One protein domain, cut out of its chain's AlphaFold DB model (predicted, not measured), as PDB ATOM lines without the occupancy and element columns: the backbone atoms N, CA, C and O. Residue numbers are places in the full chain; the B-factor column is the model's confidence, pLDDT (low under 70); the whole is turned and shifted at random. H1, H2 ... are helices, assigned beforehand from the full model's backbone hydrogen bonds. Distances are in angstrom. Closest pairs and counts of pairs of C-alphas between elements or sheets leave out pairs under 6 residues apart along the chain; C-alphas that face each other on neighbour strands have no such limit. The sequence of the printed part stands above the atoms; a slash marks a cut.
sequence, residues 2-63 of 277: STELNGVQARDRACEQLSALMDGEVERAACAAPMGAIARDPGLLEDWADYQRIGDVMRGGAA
ATOM      1  N   SER A   2     191.892 245.111 163.711       70.19
ATOM      2  CA  SER A   2     191.008 244.879 162.544       70.19
ATOM      3  C   SER A   2     189.871 243.865 162.763       70.19
ATOM      4  O   SER A   2     188.803 244.011 162.180       70.19
ATOM      5  N   THR A   3     190.067 242.849 163.610       75.25
ATOM      6  CA  THR A   3     189.040 241.824 163.888       75.25
ATOM      7  C   THR A   3     187.923 242.337 164.799       75.25
ATOM      8  O   THR A   3     186.768 241.977 164.605       75.25
ATOM      9  N   GLU A   4     188.244 243.219 165.751       70.25
ATOM     10  CA  GLU A   4     187.243 243.816 166.649       70.25
ATOM     11  C   GLU A   4     186.343 244.811 165.916       70.25
ATOM     12  O   GLU A   4     185.131 244.790 166.101       70.25
ATOM     13  N   LEU A   5     186.909 245.611 165.006       74.75
ATOM     14  CA  LEU A   5     186.130 246.523 164.160       74.75
ATOM     15  C   LEU A   5     185.131 245.773 163.263       74.75
ATOM     16  O   LEU A   5     184.025 246.253 163.039       74.75
ATOM     17  N   ASN A   6     185.497 244.578 162.788       83.75
ATOM     18  CA  ASN A   6     184.611 243.735 161.985       83.75
ATOM     19  C   ASN A   6     183.457 243.157 162.826       83.75
ATOM     20  O   ASN A   6     182.313 243.134 162.381       83.75
ATOM     21  N   GLY A   7     183.737 242.763 164.074       81.31
ATOM     22  CA  GLY A   7     182.713 242.279 165.006       81.31
ATOM     23  C   GLY A   7     181.664 243.338 165.352       81.31
ATOM     24  O   GLY A   7     180.470 243.047 165.319       81.31
ATOM     25  N   VAL A   8     182.094 244.577 165.609       83.25
ATOM     26  CA  VAL A   8     181.183 245.702 165.889       83.25
ATOM     27  C   VAL A   8     180.294 245.994 164.680       83.25
ATOM     28  O   VAL A   8     179.074 246.028 164.800       83.25
ATOM     29  N   GLN A   9     180.885 246.091 163.490       85.44
ATOM     30  CA  GLN A   9     180.149 246.406 162.266       85.44
ATOM     31  C   GLN A   9     179.150 245.303 161.867       85.44
ATOM     32  O   GLN A   9     178.107 245.580 161.272       85.44
ATOM     33  N   ALA A  10     179.446 244.044 162.205       83.00
ATOM     34  CA  ALA A  10     178.520 242.931 162.029       83.00
ATOM     35  C   ALA A  10     177.320 243.011 162.987       83.00
ATOM     36  O   ALA A  10     176.194 242.749 162.558       83.00
ATOM     37  N   ARG A  11     177.540 243.401 164.251       83.38
ATOM     38  CA  ARG A  11     176.462 243.607 165.228       83.38
ATOM     39  C   ARG A  11     175.577 244.790 164.841       83.38
ATOM     40  O   ARG A  11     174.363 244.629 164.839       83.38
ATOM     41  N   ASP A  12     176.161 245.904 164.401       88.19
ATOM     42  CA  ASP A  12     175.404 247.075 163.933       88.19
ATOM     43  C   ASP A  12     174.458 246.713 162.777       88.19
ATOM     44  O   ASP A  12     173.273 247.044 162.812       88.19
ATOM     45  N   ARG A  13     174.942 245.944 161.790       87.75
ATOM     46  CA  ARG A  13     174.097 245.437 160.694       87.75
ATOM     47  C   ARG A  13     172.990 244.503 161.172       87.75
ATOM     48  O   ARG A  13     171.910 244.495 160.587       87.75
ATOM     49  N   ALA A  14     173.249 243.685 162.188       85.75
ATOM     50  CA  ALA A  14     172.238 242.790 162.738       85.75
ATOM     51  C   ALA A  14     171.142 243.571 163.485       85.75
ATOM     52  O   ALA A  14     169.964 243.262 163.318       85.75
ATOM     53  N   CYS A  15     171.510 244.616 164.231       85.69
ATOM     54  CA  CYS A  15     170.560 245.528 164.867       85.69
ATOM     55  C   CYS A  15     169.737 246.315 163.830       85.69
ATOM     56  O   CYS A  15     168.528 246.452 163.993       85.69
ATOM     57  N   GLU A  16     170.351 246.768 162.731       88.25
ATOM     58  CA  GLU A  16     169.651 247.433 161.619       88.25
ATOM     59  C   GLU A  16     168.618 246.503 160.960       88.25
ATOM     60  O   GLU A  16     167.462 246.879 160.771       88.25
ATOM     61  N   GLN A  17     168.997 245.250 160.682       88.19
ATOM     62  CA  GLN A  17     168.080 244.240 160.140       88.19
ATOM     63  C   GLN A  17     166.958 243.876 161.118       88.19
ATOM     64  O   GLN A  17     165.835 243.619 160.684       88.19
ATOM     65  N   LEU A  18     167.251 243.848 162.421       87.56
ATOM     66  CA  LEU A  18     166.254 243.643 163.466       87.56
ATOM     67  C   LEU A  18     165.250 244.803 163.498       87.56
ATOM     68  O   LEU A  18     164.053 244.544 163.524       87.56
ATOM     69  N   SER A  19     165.710 246.058 163.431       85.88
ATOM     70  CA  SER A  19     164.825 247.231 163.365       85.88
ATOM     71  C   SER A  19     163.938 247.193 162.123       85.88
ATOM     72  O   SER A  19     162.722 247.276 162.235       85.88
ATOM     73  N   ALA A  20     164.519 246.952 160.944       88.75
ATOM     74  CA  ALA A  20     163.746 246.848 159.708       88.75
ATOM     75  C   ALA A  20     162.708 245.709 159.767       88.75
ATOM     76  O   ALA A  20     161.607 245.829 159.226       88.75
ATOM     77  N   LEU A  21     163.044 244.586 160.421       88.44
ATOM     78  CA  LEU A  21     162.108 243.479 160.631       88.44
ATOM     79  C   LEU A  21     160.938 243.908 161.526       88.44
ATOM     80  O   LEU A  21     159.799 243.533 161.258       88.44
ATOM     81  N   MET A  22     161.223 244.698 162.561       83.44
ATOM     82  CA  MET A  22     160.235 245.219 163.504       83.44
ATOM     83  C   MET A  22     159.262 246.209 162.883       83.44
ATOM     84  O   MET A  22     158.060 246.127 163.139       83.44
ATOM     85  N   ASP A  23     159.772 247.086 162.027       85.44
ATOM     86  CA  ASP A  23     158.970 248.073 161.307       85.44
ATOM     87  C   ASP A  23     158.200 247.450 160.123       85.44
ATOM     88  O   ASP A  23     157.351 248.091 159.505       85.44
ATOM     89  N   GLY A  24     158.448 246.167 159.823       86.69
ATOM     90  CA  GLY A  24     157.811 245.444 158.722       86.69
ATOM     91  C   GLY A  24     158.352 245.823 157.341       86.69
ATOM     92  O   GLY A  24     157.724 245.509 156.331       86.69
ATOM     93  N   GLU A  25     159.513 246.475 157.283       87.94
ATOM     94  CA  GLU A  25     160.161 246.935 156.049       87.94
ATOM     95  C   GLU A  25     160.974 245.830 155.350       87.94
ATOM     96  O   GLU A  25     161.417 245.992 154.212       87.94
ATOM     97  N   VAL A  26     161.157 244.674 156.000       85.62
ATOM     98  CA  VAL A  26     161.882 243.534 155.421       85.62
ATOM     99  C   VAL A  26     160.991 242.757 154.449       85.62
ATOM    100  O   VAL A  26     159.934 242.236 154.806       85.62
ATOM    101  N   GLU A  27     161.462 242.613 153.209       83.25
ATOM    102  CA  GLU A  27     160.828 241.756 152.208       83.25
ATOM    103  C   GLU A  27     160.756 240.299 152.697       83.25
ATOM    104  O   GLU A  27     161.720 239.761 153.243       83.25
ATOM    105  N   ARG A  28     159.633 239.611 152.439       72.00
ATOM    106  CA  ARG A  28     159.369 238.241 152.925       72.00
ATOM    107  C   ARG A  28     160.505 237.245 152.636       72.00
ATOM    108  O   ARG A  28     160.742 236.350 153.443       72.00
ATOM    109  N   ALA A  29     161.205 237.389 151.510       73.81
ATOM    110  CA  ALA A  29     162.337 236.533 151.143       73.81
ATOM    111  C   ALA A  29     163.596 236.778 152.001       73.81
ATOM    112  O   ALA A  29     164.388 235.861 152.209       73.81
ATOM    113  N   ALA A  30     163.768 237.993 152.526       80.00
ATOM    114  CA  ALA A  30     164.903 238.390 153.353       80.00
ATOM    115  C   ALA A  30     164.675 238.134 154.856       80.00
ATOM    116  O   ALA A  30     165.646 238.091 155.605       80.00
ATOM    117  N   CYS A  31     163.433 237.887 155.302       80.75
ATOM    118  CA  CYS A  31     163.081 237.665 156.715       80.75
ATOM    119  C   CYS A  31     163.785 236.464 157.376       80.75
ATOM    120  O   CYS A  31     163.959 236.448 158.594       80.75
ATOM    121  N   ALA A  32     164.199 235.452 156.606       83.06
ATOM    122  CA  ALA A  32     164.849 234.259 157.155       83.06
ATOM    123  C   ALA A  32     166.212 234.565 157.803       83.06
ATOM    124  O   ALA A  32     166.579 233.949 158.804       83.06
ATOM    125  N   ALA A  33     166.955 235.531 157.253       80.44
ATOM    126  CA  ALA A  33     168.273 235.913 157.747       80.44
ATOM    127  C   ALA A  33     168.242 236.544 159.158       80.44
ATOM    128  O   ALA A  33     168.934 236.012 160.033       80.44
ATOM    129  N   PRO A  34     167.432 237.589 159.439       81.62
ATOM    130  CA  PRO A  34     167.337 238.159 160.778       81.62
ATOM    131  C   PRO A  34     166.720 237.173 161.775       81.62
ATOM    132  O   PRO A  34     167.250 237.040 162.873       81.62
ATOM    133  N   MET A  35     165.704 236.381 161.396       84.19
ATOM    134  CA  MET A  35     165.165 235.342 162.294       84.19
ATOM    135  C   MET A  35     166.221 234.299 162.683       84.19
ATOM    136  O   MET A  35     166.326 233.910 163.845       84.19
ATOM    137  N   GLY A  36     167.057 233.879 161.731       84.12
ATOM    138  CA  GLY A  36     168.165 232.970 162.008       84.12
ATOM    139  C   GLY A  36     169.287 233.591 162.846       84.12
ATOM    140  O   GLY A  36     170.015 232.844 163.501       84.12
ATOM    141  N   ALA A  37     169.468 234.915 162.808       84.31
ATOM    142  CA  ALA A  37     170.432 235.635 163.643       84.31
ATOM    143  C   ALA A  37     169.933 235.747 165.091       84.31
ATOM    144  O   ALA A  37     170.663 235.386 166.011       84.31
ATOM    145  N   ILE A  38     168.664 236.120 165.271       86.75
ATOM    146  CA  ILE A  38     167.966 236.174 166.563       86.75
ATOM    147  C   ILE A  38     168.011 234.808 167.272       86.75
ATOM    148  O   ILE A  38     168.285 234.729 168.463       86.75
ATOM    149  N   ALA A  39     167.814 233.707 166.539       84.12
ATOM    150  CA  ALA A  39     167.878 232.360 167.113       84.12
ATOM    151  C   ALA A  39     169.283 231.943 167.601       84.12
ATOM    152  O   ALA A  39     169.403 231.010 168.394       84.12
ATOM    153  N   ARG A  40     170.349 232.585 167.102       84.06
ATOM    154  CA  ARG A  40     171.748 232.257 167.429       84.06
ATOM    155  C   ARG A  40     172.368 233.196 168.456       84.06
ATOM    156  O   ARG A  40     173.314 232.785 169.123       84.06
ATOM    157  N   ASP A  41     171.868 234.422 168.563       85.44
ATOM    158  CA  ASP A  41     172.403 235.448 169.452       85.44
ATOM    159  C   ASP A  41     171.342 235.888 170.479       85.44
ATOM    160  O   ASP A  41     170.398 236.602 170.125       85.44
ATOM    161  N   PRO A  42     171.490 235.498 171.759       81.75
ATOM    162  CA  PRO A  42     170.566 235.917 172.807       81.75
ATOM    163  C   PRO A  42     170.592 237.433 173.055       81.75
ATOM    164  O   PRO A  42     169.577 237.975 173.474       81.75
ATOM    165  N   GLY A  43     171.689 238.135 172.749       86.25
ATOM    166  CA  GLY A  43     171.758 239.590 172.913       86.25
ATOM    167  C   GLY A  43     170.841 240.332 171.939       86.25
ATOM    168  O   GLY A  43     170.214 241.317 172.308       86.25
ATOM    169  N   LEU A  44     170.686 239.822 170.713       85.31
ATOM    170  CA  LEU A  44     169.729 240.360 169.734       85.31
ATOM    171  C   LEU A  44     168.268 240.131 170.162       85.31
ATOM    172  O   LEU A  44     167.407 240.956 169.860       85.31
ATOM    173  N   LEU A  45     167.979 239.033 170.870       84.75
ATOM    174  CA  LEU A  45     166.663 238.788 171.475       84.75
ATOM    175  C   LEU A  45     166.366 239.757 172.626       84.75
ATOM    176  O   LEU A  45     165.224 240.191 172.767       84.75
ATOM    177  N   GLU A  46     167.368 240.080 173.443       87.31
ATOM    178  CA  GLU A  46     167.243 241.071 174.519       87.31
ATOM    179  C   GLU A  46     166.980 242.469 173.947       87.31
ATOM    180  O   GLU A  46     165.995 243.100 174.328       87.31
ATOM    181  N   ASP A  47     167.768 242.896 172.953       86.12
ATOM    182  CA  ASP A  47     167.575 244.176 172.256       86.12
ATOM    183  C   ASP A  47     166.165 244.264 171.629       86.12
ATOM    184  O   ASP A  47     165.470 245.278 171.732       86.12
ATOM    185  N   TRP A  48     165.695 243.165 171.026       87.44
ATOM    186  CA  TRP A  48     164.340 243.053 170.485       87.44
ATOM    187  C   TRP A  48     163.252 243.209 171.556       87.44
ATOM    188  O   TRP A  48     162.276 243.940 171.358       87.44
ATOM    189  N   ALA A  49     163.409 242.527 172.693       87.44
ATOM    190  CA  ALA A  49     162.467 242.596 173.803       87.44
ATOM    191  C   ALA A  49     162.397 244.010 174.399       87.44
ATOM    192  O   ALA A  49     161.303 244.494 174.708       87.44
ATOM    193  N   ASP A  50     163.535 244.697 174.506       87.06
ATOM    194  CA  ASP A  50     163.604 246.076 174.983       87.06
ATOM    195  C   ASP A  50     162.880 247.046 174.040       87.06
ATOM    196  O   ASP A  50     162.094 247.880 174.499       87.06
ATOM    197  N   TYR A  51     163.049 246.902 172.721       84.31
ATOM    198  CA  TYR A  51     162.306 247.708 171.745       84.31
ATOM    199  C   TYR A  51     160.795 247.491 171.834       84.31
ATOM    200  O   TYR A  51     160.028 248.459 171.827       84.31
ATOM    201  N   GLN A  52     160.352 246.244 171.995       87.38
ATOM    202  CA  GLN A  52     158.931 245.945 172.174       87.38
ATOM    203  C   GLN A  52     158.376 246.543 173.457       87.38
ATOM    204  O   GLN A  52     157.305 247.148 173.440       87.38
ATOM    205  N   ARG A  53     159.141 246.472 174.546       86.31
ATOM    206  CA  ARG A  53     158.775 247.076 175.824       86.31
ATOM    207  C   ARG A  53     158.595 248.587 175.713       86.31
ATOM    208  O   ARG A  53     157.622 249.118 176.245       86.31
ATOM    209  N   ILE A  54     159.502 249.280 175.021       86.44
ATOM    210  CA  ILE A  54     159.380 250.722 174.753       86.44
ATOM    211  C   ILE A  54     158.110 250.993 173.941       86.44
ATOM    212  O   ILE A  54     157.320 251.864 174.311       86.44
ATOM    213  N   GLY A  55     157.874 250.210 172.884       83.81
ATOM    214  CA  GLY A  55     156.672 250.318 172.060       83.81
ATOM    215  C   GLY A  55     155.385 250.110 172.858       83.81
ATOM    216  O   GLY A  55     154.418 250.852 172.690       83.81
ATOM    217  N   ASP A  56     155.378 249.150 173.774       83.62
ATOM    218  CA  ASP A  56     154.229 248.861 174.623       83.62
ATOM    219  C   ASP A  56     153.986 249.975 175.638       83.62
ATOM    220  O   ASP A  56     152.841 250.387 175.817       83.62
ATOM    221  N   VAL A  57     155.034 250.552 176.234       87.88
ATOM    222  CA  VAL A  57     154.906 251.746 177.084       87.88
ATOM    223  C   VAL A  57     154.332 252.921 176.287       87.88
ATOM    224  O   VAL A  57     153.391 253.565 176.752       87.88
ATOM    225  N   MET A  58     154.828 253.166 175.070       82.75
ATOM    226  CA  MET A  58     154.331 254.236 174.194       82.75
ATOM    227  C   MET A  58     152.868 254.037 173.775       82.75
ATOM    228  O   MET A  58     152.135 255.011 173.627       82.75
ATOM    229  N   ARG A  59     152.420 252.786 173.616       84.44
ATOM    230  CA  ARG A  59     151.028 252.430 173.291       84.44
ATOM    231  C   ARG A  59     150.100 252.367 174.514       84.44
ATOM    232  O   ARG A  59     148.916 252.085 174.352       84.44
ATOM    233  N   GLY A  60     150.601 252.631 175.726       80.31
ATOM    234  CA  GLY A  60     149.815 252.585 176.969       80.31
ATOM    235  C   GLY A  60     149.649 251.182 177.576       80.31
ATOM    236  O   GLY A  60     148.821 250.981 178.464       80.31
ATOM    237  N   GLY A  61     150.450 250.209 177.137       64.62
ATOM    238  CA  GLY A  61     150.409 248.793 177.521       64.62
ATOM    239  C   GLY A  61     150.767 248.487 178.979       64.62
ATOM    240  O   GLY A  61     150.526 247.375 179.443       64.62
ATOM    241  N   ALA A  62     151.247 249.468 179.752       58.88
ATOM    242  CA  ALA A  62     151.441 249.320 181.198       58.88
ATOM    243  C   ALA A  62     150.137 248.950 181.942       58.88
ATOM    244  O   ALA A  62     150.190 248.361 183.020       58.88
ATOM    245  N   ALA A  63     148.969 249.240 181.355       55.50
ATOM    246  CA  ALA A  63     147.668 248.877 181.913       55.50
ATOM    247  C   ALA A  63     147.311 247.377 181.785       55.50
ATOM    248  O   ALA A  63     146.368 246.932 182.434       55.50
TER     249      ALA A  63
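This is residues 2 to 63 of the 277 residues of the protein "RseA-like anti sigma(E) protein" of Comamonas sp. BIGb0124 (UniProt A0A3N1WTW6). Two long helices, H1 and H3, are staggered along the longest axis and meet at a slant, and short H2 packs at their junction. Residues 2 to 10 stick out at one end and 54 to 60 at the other. The printed part has 62 residues with three named helices, H1, H2, H3, and no named strand: all helix, loose, radius of gyration of the C-alphas 13.4 A, spans 47 by 27 by 17 A.

Find C-alpha 2 at (191.008, 244.879, 162.544); H1 runs 30.8 A from there to residue 22. H2 is residues 32 to 38. H3, residues 42 to 58, runs 24.5 A to C-alpha 58 at (154.331, 254.236, 174.194).

Look at residues 14 to 21 of H1, which alone touch H2, at a steep tilt of 67 degrees, opposite ways; the closest C-alphas, Gln 17 and Pro 34, are 6.2 A apart. Residues 14 to 18 of H1 touch residues 44 to 48 of H3 alone, at a steep tilt of 40 degrees, the same way; the closest C-alphas, Cys 15 and Leu 44, are 7.1 A apart. H2 and H3 only just touch, only at the corner, with 3 pairs of C-alphas within 8 A; the closest, Ile 38 and Leu 44, are 5.5 A apart. In H1, H2 and H3 every O i to N i+4 pair is within hydrogen-bond range.

C-alphas 2 and 63, the farthest apart, are 47.6 A apart. The printed part has no cut; no link is long. Residues 61 to 63 are under pLDDT 70.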